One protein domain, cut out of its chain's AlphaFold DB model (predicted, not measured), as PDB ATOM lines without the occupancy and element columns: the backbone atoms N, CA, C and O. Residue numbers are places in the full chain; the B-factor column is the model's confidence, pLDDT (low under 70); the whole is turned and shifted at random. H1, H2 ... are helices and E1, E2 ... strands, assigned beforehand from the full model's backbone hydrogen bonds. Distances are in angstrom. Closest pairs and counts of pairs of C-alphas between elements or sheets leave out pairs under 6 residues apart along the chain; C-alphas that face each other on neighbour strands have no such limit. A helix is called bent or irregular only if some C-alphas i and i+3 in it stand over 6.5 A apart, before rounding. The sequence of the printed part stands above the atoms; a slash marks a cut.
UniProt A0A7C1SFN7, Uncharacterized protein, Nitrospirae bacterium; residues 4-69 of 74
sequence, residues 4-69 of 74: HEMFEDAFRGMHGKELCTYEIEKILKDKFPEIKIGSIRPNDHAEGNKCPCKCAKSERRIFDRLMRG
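Overview. This is residues 4 to 69 of the 74 residues of an uncharacterized protein of Nitrospirae bacterium (UniProt A0A7C1SFN7). Two helices, H1 and H2, set about perpendicular, make one side of a small body, and the short helix H3 and strand E2 make the other side. A long loop, residues 32 to 53, bridges the two sides, passing near the middle on its way from H2 to H3, while the short strand E1 leads straight into H2. The printed part has 66 residues, with three named helices and two named strands in the order H1, E1, H2, H3, E2; the class is mixed, helices and strands, with 31 residues in named elements, under half. The whole is compact, with a radius of gyration of the C-alphas of 11.4 A, and rounded, spanning 29 by 25 by 21 A.

Along the chain. H1 is residues 4 to 11, 10.7 A long, beginning at C-alpha 4 (279.673, 134.297, 402.875). E1 is residues 18 to 20, 7.0 A. H2, residues 21 to 31, spans 15.6 A from C-alpha 21 (286.399, 132.001, 388.503). H3 is residues 54 to 57; it is neither bent nor irregular, but only just: C-alphas 54 and 57 are 6.1 A apart. E2, residues 63 to 67, is 11.6 A long and ends at C-alpha 67 (296.908, 131.405, 390.518).

Arrangement. H1 and H2 touch, about perpendicular at 85 degrees; their closest C-alphas, of Ala 10 and Leu 28, are 6.3 A apart. E1 and H2 meet only through their link. E1 and E2 are near each other, but each pairs with no named strand. The closest C-alphas of H3 and E2, of Ala 56 and Phe 63, are 7.6 A apart. H1 and H3 are only just apart, at 8.3 A. In H1 and H2 every O i to N i+4 pair is within hydrogen-bond range; H3 is too short for such a pair, and its one O i to N i+3 pair is not within range.

Size, cuts and confidence. The C-alphas farthest apart, of Gly 13 and Lys 50, are 30.5 A apart. The printed part has no cut. The link from H2 to H3, 22 residues, is long. Mean pLDDT of the printed part is 75.8; residues 36 to 54 and 56 to 57 are under 70.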
ATOM      1  N   HIS A   4     278.724 135.308 402.419       78.69
ATOM      2  CA  HIS A   4     279.673 134.297 402.875       78.69
ATOM      3  C   HIS A   4     278.989 132.944 403.098       78.69
ATOM      4  O   HIS A   4     279.444 131.947 402.549       78.69
ATOM      5  N   GLU A   5     277.845 132.938 403.785       82.94
ATOM      6  CA  GLU A   5     277.052 131.724 404.017       82.94
ATOM      7  C   GLU A   5     276.552 131.099 402.705       82.94
ATOM      8  O   GLU A   5     276.539 129.880 402.575       82.94
ATOM      9  N   MET A   6     276.195 131.914 401.702       84.38
ATOM     10  CA  MET A   6     275.820 131.413 400.368       84.38
ATOM     11  C   MET A   6     276.979 130.683 399.696       84.38
ATOM     12  O   MET A   6     276.784 129.647 399.067       84.38
ATOM     13  N   PHE A   7     278.196 131.210 399.820       85.12
ATOM     14  CA  PHE A   7     279.376 130.541 399.293       85.12
ATOM     15  C   PHE A   7     279.687 129.265 400.077       85.12
ATOM     16  O   PHE A   7     279.899 128.227 399.459       85.12
ATOM     17  N   GLU A   8     279.673 129.302 401.410       86.31
ATOM     18  CA  GLU A   8     279.903 128.101 402.223       86.31
ATOM     19  C   GLU A   8     278.911 126.999 401.846       86.31
ATOM     20  O   GLU A   8     279.304 125.855 401.634       86.31
ATOM     21  N   ASP A   9     277.637 127.352 401.680       88.94
ATOM     22  CA  ASP A   9     276.605 126.406 401.286       88.94
ATOM     23  C   ASP A   9     276.773 125.926 399.834       88.94
ATOM     24  O   ASP A   9     276.593 124.741 399.551       88.94
ATOM     25  N   ALA A  10     277.142 126.798 398.891       89.19
ATOM     26  CA  ALA A  10     277.357 126.418 397.491       89.19
ATOM     27  C   ALA A  10     278.545 125.473 397.290       89.19
ATOM     28  O   ALA A  10     278.474 124.590 396.437       89.19
ATOM     29  N   PHE A  11     279.608 125.638 398.077       89.56
ATOM     30  CA  PHE A  11     280.841 124.857 397.955       89.56
ATOM     31  C   PHE A  11     280.981 123.770 399.026       89.56
ATOM     32  O   PHE A  11     281.972 123.033 399.042       89.56
ATOM     33  N   ARG A  12     279.972 123.596 399.889       89.81
ATOM     34  CA  ARG A  12     279.914 122.499 400.857       89.81
ATOM     35  C   ARG A  12     280.062 121.153 400.139       89.81
ATOM     36  O   ARG A  12     279.309 120.828 399.228       89.81
ATOM     37  N   GLY A  13     281.041 120.356 400.569       89.19
ATOM     38  CA  GLY A  13     281.340 119.047 399.971       89.19
ATOM     39  C   GLY A  13     282.191 119.100 398.695       89.19
ATOM     40  O   GLY A  13     282.439 118.064 398.083       89.19
ATOM     41  N   MET A  14     282.678 120.278 398.297       91.50
ATOM     42  CA  MET A  14     283.617 120.448 397.181       91.50
ATOM     43  C   MET A  14     285.073 120.595 397.640       91.50
ATOM     44  O   MET A  14     285.921 120.972 396.835       91.50
ATOM     45  N   HIS A  15     285.367 120.285 398.907       90.12
ATOM     46  CA  HIS A  15     286.699 120.402 399.500       90.12
ATOM     47  C   HIS A  15     287.783 119.747 398.630       90.12
ATOM     48  O   HIS A  15     287.625 118.619 398.156       90.12
ATOM     49  N   GLY A  16     288.879 120.467 398.395       89.19
ATOM     50  CA  GLY A  16     289.996 120.028 397.563       89.19
ATOM     51  C   GLY A  16     289.800 120.200 396.053       89.19
ATOM     52  O   GLY A  16     290.787 120.102 395.319       89.19
ATOM     53  N   LYS A  17     288.584 120.502 395.566       92.44
ATOM     54  CA  LYS A  17     288.358 120.777 394.139       92.44
ATOM     55  C   LYS A  17     289.032 122.075 393.724       92.44
ATOM     56  O   LYS A  17     288.987 123.075 394.439       92.44
ATOM     57  N   GLU A  18     289.616 122.049 392.535       93.69
ATOM     58  CA  GLU A  18     290.147 123.234 391.880       93.69
ATOM     59  C   GLU A  18     289.108 123.768 390.904       93.69
ATOM     60  O   GLU A  18     288.599 123.017 390.078       93.69
ATOM     61  N   LEU A  19     288.790 125.051 391.017       90.38
ATOM     62  CA  LEU A  19     287.778 125.717 390.217       90.38
ATOM     63  C   LEU A  19     288.320 127.034 389.683       90.38
ATOM     64  O   LEU A  19     289.026 127.779 390.372       90.38
ATOM     65  N   CYS A  20     287.948 127.343 388.453       88.50
ATOM     66  CA  CYS A  20     288.182 128.645 387.864       88.50
ATOM     67  C   CYS A  20     287.102 129.642 388.302       88.50
ATOM     68  O   CYS A  20     285.998 129.256 388.693       88.50
ATOM     69  N   THR A  21     287.376 130.944 388.176       84.88
ATOM     70  CA  THR A  21     286.399 132.001 388.503       84.88
ATOM     71  C   THR A  21     285.052 131.770 387.816       84.88
ATOM     72  O   THR A  21     284.021 131.852 388.475       84.88
ATOM     73  N   TYR A  22     285.051 131.405 386.527       85.75
ATOM     74  CA  TYR A  22     283.810 131.167 385.782       85.75
ATOM     75  C   TYR A  22     283.016 129.965 386.320       85.75
ATOM     76  O   TYR A  22     281.788 129.971 386.265       85.75
ATOM     77  N   GLU A  23     283.694 128.937 386.842       89.62
ATOM     78  CA  GLU A  23     283.050 127.745 387.411       89.62
ATOM     79  C   GLU A  23     282.392 128.085 388.740       89.62
ATOM     80  O   GLU A  23     281.249 127.710 388.979       89.62
ATOM     81  N   ILE A  24     283.087 128.865 389.569       87.56
ATOM     82  CA  ILE A  24     282.553 129.376 390.830       87.56
ATOM     83  C   ILE A  24     281.334 130.265 390.558       87.56
ATOM     84  O   ILE A  24     280.288 130.082 391.181       87.56
ATOM     85  N   GLU A  25     281.432 131.181 389.590       85.94
ATOM     86  CA  GLU A  25     280.317 132.040 389.180       85.94
ATOM     87  C   GLU A  25     279.125 131.216 388.668       85.94
ATOM     88  O   GLU A  25     277.977 131.532 388.981       85.94
ATOM     89  N   LYS A  26     279.382 130.147 387.909       88.38
ATOM     90  CA  LYS A  26     278.339 129.244 387.420       88.38
ATOM     91  C   LYS A  26     277.634 128.525 388.572       88.38
ATOM     92  O   LYS A  26     276.424 128.652 388.693       88.38
ATOM     93  N   ILE A  27     278.386 127.874 389.461       89.69
ATOM     94  CA  ILE A  27     277.845 127.136 390.618       89.69
ATOM     95  C   ILE A  27     276.978 128.045 391.501       89.69
ATOM     96  O   ILE A  27     275.895 127.653 391.932       89.69
ATOM     97  N   LEU A  28     277.423 129.281 391.736       87.44
ATOM     98  CA  LEU A  28     276.658 130.254 392.514       87.44
ATOM     99  C   LEU A  28     275.378 130.699 391.815       87.44
ATOM    100  O   LEU A  28     274.363 130.830 392.484       87.44
ATOM    101  N   LYS A  29     275.403 130.921 390.497       86.31
ATOM    102  CA  LYS A  29     274.201 131.255 389.714       86.31
ATOM    103  C   LYS A  29     273.202 130.107 389.672       86.31
ATOM    104  O   LYS A  29     272.010 130.357 389.798       86.31
ATOM    105  N   ASP A  30     273.690 128.882 389.494       89.25
ATOM    106  CA  ASP A  30     272.859 127.678 389.479       89.25
ATOM    107  C   ASP A  30     272.152 127.482 390.829       89.25
ATOM    108  O   ASP A  30     270.971 127.146 390.866       89.25
ATOM    109  N   LYS A  31     272.847 127.738 391.947       89.12
ATOM    110  CA  LYS A  31     272.280 127.560 393.291       89.12
ATOM    111  C   LYS A  31     271.496 128.772 393.806       89.12
ATOM    112  O   LYS A  31     270.524 128.607 394.536       89.12
ATOM    113  N   PHE A  32     271.907 129.979 393.429       87.25
ATOM    114  CA  PHE A  32     271.345 131.248 393.891       87.25
ATOM    115  C   PHE A  32     271.173 132.223 392.713       87.25
ATOM    116  O   PHE A  32     271.972 133.145 392.546       87.25
ATOM    117  N   PRO A  33     270.128 132.071 391.883       84.06
ATOM    118  CA  PRO A  33     269.942 132.877 390.669       84.06
ATOM    119  C   PRO A  33     269.748 134.378 390.941       84.06
ATOM    120  O   PRO A  33     270.023 135.213 390.082       84.06
ATOM    121  N   GLU A  34     269.316 134.736 392.151       81.94
ATOM    122  CA  GLU A  34     269.164 136.117 392.623       81.94
ATOM    123  C   GLU A  34     270.496 136.825 392.943       81.94
ATOM    124  O   GLU A  34     270.524 138.041 393.166       81.94
ATOM    125  N   ILE A  35     271.617 136.094 392.957       74.44
ATOM    126  CA  ILE A  35     272.918 136.642 393.337       74.44
ATOM    127  C   ILE A  35     273.493 137.551 392.235       74.44
ATOM    128  O   ILE A  35     273.714 137.160 391.085       74.44
ATOM    129  N   LYS A  36     273.803 138.806 392.586       69.50
ATOM    130  CA  LYS A  36     274.469 139.754 391.676       69.50
ATOM    131  C   LYS A  36     275.984 139.525 391.667       69.50
ATOM    132  O   LYS A  36     276.732 140.171 392.395       69.50
ATOM    133  N   ILE A  37     276.430 138.621 390.795       63.34
ATOM    134  CA  ILE A  37     277.829 138.163 390.677       63.34
ATOM    135  C   ILE A  37     278.856 139.276 390.405       63.34
ATOM    136  O   ILE A  37     280.004 139.160 390.829       63.34
ATOM    137  N   GLY A  38     278.464 140.378 389.754       57.31
ATOM    138  CA  GLY A  38     279.387 141.464 389.383       57.31
ATOM    139  C   GLY A  38     280.183 142.072 390.550       57.31
ATOM    140  O   GLY A  38     281.263 142.609 390.322       57.31
ATOM    141  N   SER A  39     279.695 141.935 391.786       55.16
ATOM    142  CA  SER A  39     280.354 142.439 393.001       55.16
ATOM    143  C   SER A  39     280.948 141.336 393.884       55.16
ATOM    144  O   SER A  39     281.485 141.632 394.949       55.16
ATOM    145  N   ILE A  40     280.809 140.065 393.493       58.91
ATOM    146  CA  ILE A  40     280.977 138.925 394.392       58.91
ATOM    147  C   ILE A  40     281.819 137.846 393.713       58.91
ATOM    148  O   ILE A  40     281.311 136.871 393.166       58.91
ATOM    149  N   ARG A  41     283.137 138.036 393.741       64.19
ATOM    150  CA  ARG A  41     284.103 137.056 393.241       64.19
ATOM    151  C   ARG A  41     284.981 136.556 394.385       64.19
ATOM    152  O   ARG A  41     285.329 137.357 395.260       64.19
ATOM    153  N   PRO A  42     285.391 135.272 394.370       63.59
ATOM    154  CA  PRO A  42     286.561 134.845 395.127       63.59
ATOM    155  C   PRO A  42     287.694 135.802 394.776       63.59
ATOM    156  O   PRO A  42     287.826 136.205 393.619       63.59
ATOM    157  N   ASN A  43     288.437 136.254 395.781       60.53
ATOM    158  CA  ASN A  43     289.317 137.402 395.626       60.53
ATOM    159  C   ASN A  43     290.496 137.081 394.692       60.53
ATOM    160  O   ASN A  43     291.574 136.697 395.137       60.53
ATOM    161  N   ASP A  44     290.289 137.252 393.388       48.75
ATOM    162  CA  ASP A  44     291.306 137.037 392.361       48.75
ATOM    163  C   ASP A  44     292.403 138.104 392.404       48.75
ATOM    164  O   ASP A  44     293.472 137.940 391.837       48.75
ATOM    165  N   HIS A  45     292.170 139.200 393.117       44.78
ATOM    166  CA  HIS A  45     293.123 140.282 393.297       44.78
ATOM    167  C   HIS A  45     293.276 140.561 394.794       44.78
ATOM    168  O   HIS A  45     292.761 141.551 395.311       44.78
ATOM    169  N   ALA A  46     294.017 139.699 395.503       43.94
ATOM    170  CA  ALA A  46     294.449 139.977 396.879       43.94
ATOM    171  C   ALA A  46     295.116 141.364 397.021       43.94
ATOM    172  O   ALA A  46     295.012 141.982 398.076       43.94
ATOM    173  N   GLU A  47     295.718 141.863 395.937       38.09
ATOM    174  CA  GLU A  47     296.478 143.115 395.864       38.09
ATOM    175  C   GLU A  47     295.706 144.302 395.243       38.09
ATOM    176  O   GLU A  47     296.234 145.403 395.178       38.09
ATOM    177  N   GLY A  48     294.461 144.111 394.778       41.31
ATOM    178  CA  GLY A  48     293.730 145.131 393.994       41.31
ATOM    179  C   GLY A  48     292.341 145.518 394.507       41.31
ATOM    180  O   GLY A  48     291.761 146.490 394.030       41.31
ATOM    181  N   ASN A  49     291.792 144.794 395.481       44.38
ATOM    182  CA  ASN A  49     290.551 145.188 396.143       44.38
ATOM    183  C   ASN A  49     290.867 146.082 397.344       44.38
ATOM    184  O   ASN A  49     291.595 145.664 398.242       44.38
ATOM    185  N   LYS A  50     290.245 147.270 397.419       42.88
ATOM    186  CA  LYS A  50     290.321 148.151 398.605       42.88
ATOM    187  C   LYS A  50     289.973 147.416 399.914       42.88
ATOM    188  O   LYS A  50     290.455 147.818 400.966       42.88
ATOM    189  N   CYS A  51     289.188 146.332 399.835       51.91
ATOM    190  CA  CYS A  51     288.829 145.458 400.953       51.91
ATOM    191  C   CYS A  51     288.798 143.973 400.512       51.91
ATOM    192  O   CYS A  51     287.766 143.527 400.006       51.91
ATOM    193  N   PRO A  52     289.869 143.173 400.687       59.44
ATOM    194  CA  PRO A  52     289.754 141.713 400.600       59.44
ATOM    195  C   PRO A  52     288.686 141.210 401.590       59.44
ATOM    196  O   PRO A  52     288.525 141.798 402.664       59.44
ATOM    197  N   CYS A  53     287.964 140.124 401.267       68.44
ATOM    198  CA  CYS A  53     287.049 139.505 402.239       68.44
ATOM    199  C   CYS A  53     287.805 139.269 403.548       68.44
ATOM    200  O   CYS A  53     288.877 138.663 403.528       68.44
ATOM    201  N   LYS A  54     287.240 139.691 404.686       65.00
ATOM    202  CA  LYS A  54     287.826 139.417 406.011       65.00
ATOM    203  C   LYS A  54     288.087 137.917 406.215       65.00
ATOM    204  O   LYS A  54     289.057 137.548 406.864       65.00
ATOM    205  N   CYS A  55     287.257 137.077 405.593       72.00
ATOM    206  CA  CYS A  55     287.387 135.626 405.576       72.00
ATOM    207  C   CYS A  55     288.650 135.112 404.870       72.00
ATOM    208  O   CYS A  55     289.175 134.080 405.252       72.00
ATOM    209  N   ALA A  56     289.182 135.829 403.876       67.81
ATOM    210  CA  ALA A  56     290.320 135.361 403.084       67.81
ATOM    211  C   ALA A  56     291.629 135.259 403.890       67.81
ATOM    212  O   ALA A  56     292.564 134.599 403.454       67.81
ATOM    213  N   LYS A  57     291.702 135.920 405.054       67.56
ATOM    214  CA  LYS A  57     292.844 135.868 405.982       67.56
ATOM    215  C   LYS A  57     292.537 135.076 407.260       67.56
ATOM    216  O   LYS A  57     293.275 135.204 408.231       67.56
ATOM    217  N   SER A  58     291.446 134.313 407.295       72.38
ATOM    218  CA  SER A  58     291.056 133.522 408.465       72.38
ATOM    219  C   SER A  58     290.890 132.042 408.125       72.38
ATOM    220  O   SER A  58     290.924 131.637 406.964       72.38
ATOM    221  N   GLU A  59     290.682 131.232 409.161       72.69
ATOM    222  CA  GLU A  59     290.333 129.808 409.047       72.69
ATOM    223  C   GLU A  59     288.959 129.581 408.398       72.69
ATOM    224  O   GLU A  59     288.622 128.461 408.048       72.69
ATOM    225  N   ARG A  60     288.170 130.648 408.196       73.75
ATOM    226  CA  ARG A  60     286.874 130.609 407.498       73.75
ATOM    227  C   ARG A  60     286.998 130.918 406.008       73.75
ATOM    228  O   ARG A  60     286.028 131.322 405.369       73.75
ATOM    229  N   ARG A  61     288.201 130.852 405.439       80.94
ATOM    230  CA  ARG A  61     288.359 131.014 403.994       80.94
ATOM    231  C   ARG A  61     287.779 129.793 403.292       80.94
ATOM    232  O   ARG A  61     288.072 128.666 403.656       80.94
ATOM    233  N   ILE A  62     286.990 130.047 402.259       84.69
ATOM    234  CA  ILE A  62     286.345 129.002 401.450       84.69
ATOM    235  C   ILE A  62     287.259 128.589 400.291       84.69
ATOM    236  O   ILE A  62     287.115 127.520 399.712       84.69
ATOM    237  N   PHE A  63     288.209 129.458 399.935       85.12
ATOM    238  CA  PHE A  63     289.119 129.229 398.829       85.12
ATOM    239  C   PHE A  63     290.545 129.620 399.177       85.12
ATOM    240  O   PHE A  63     290.773 130.708 399.714       85.12
ATOM    241  N   ASP A  64     291.490 128.796 398.737       85.12
ATOM    242  CA  ASP A  64     292.868 129.204 398.509       85.12
ATOM    243  C   ASP A  64     293.071 129.576 397.050       85.12
ATOM    244  O   ASP A  64     292.658 128.874 396.126       85.12
ATOM    245  N   ARG A  65     293.738 130.704 396.828       82.31
ATOM    246  CA  ARG A  65     294.130 131.119 395.486       82.31
ATOM    247  C   ARG A  65     295.361 130.324 395.066       82.31
ATOM    248  O   ARG A  65     296.394 130.415 395.717       82.31
ATOM    249  N   LEU A  66     295.255 129.596 393.956       82.00
ATOM    250  CA  LEU A  66     296.388 128.884 393.358       82.00
ATOM    251  C   LEU A  66     297.138 129.795 392.386       82.00
ATOM    252  O   LEU A  66     298.350 129.955 392.464       82.00
ATOM    253  N   MET A  67     296.397 130.429 391.479       81.25
ATOM    254  CA  MET A  67     296.908 131.405 390.518       81.25
ATOM    255  C   MET A  67     295.782 132.348 390.089       81.25
ATOM    256  O   MET A  67     294.645 132.234 390.550       81.25
ATOM    257  N   ARG A  68     296.079 133.305 389.207       80.81
ATOM    258  CA  ARG A  68     295.047 134.193 388.664       80.81
ATOM    259  C   ARG A  68     293.963 133.380 387.952       80.81
ATOM    260  O   ARG A  68     294.255 132.592 387.059       80.81
ATOM    261  N   GLY A  69     292.723 133.585 388.367       80.75
ATOM    262  CA  GLY A  69     291.526 132.942 387.861       80.75
ATOM    263  C   GLY A  69     291.281 131.530 388.387       80.75
ATOM    264  O   GLY A  69     290.295 130.944 387.956       80.75
TER     265      GLY A  69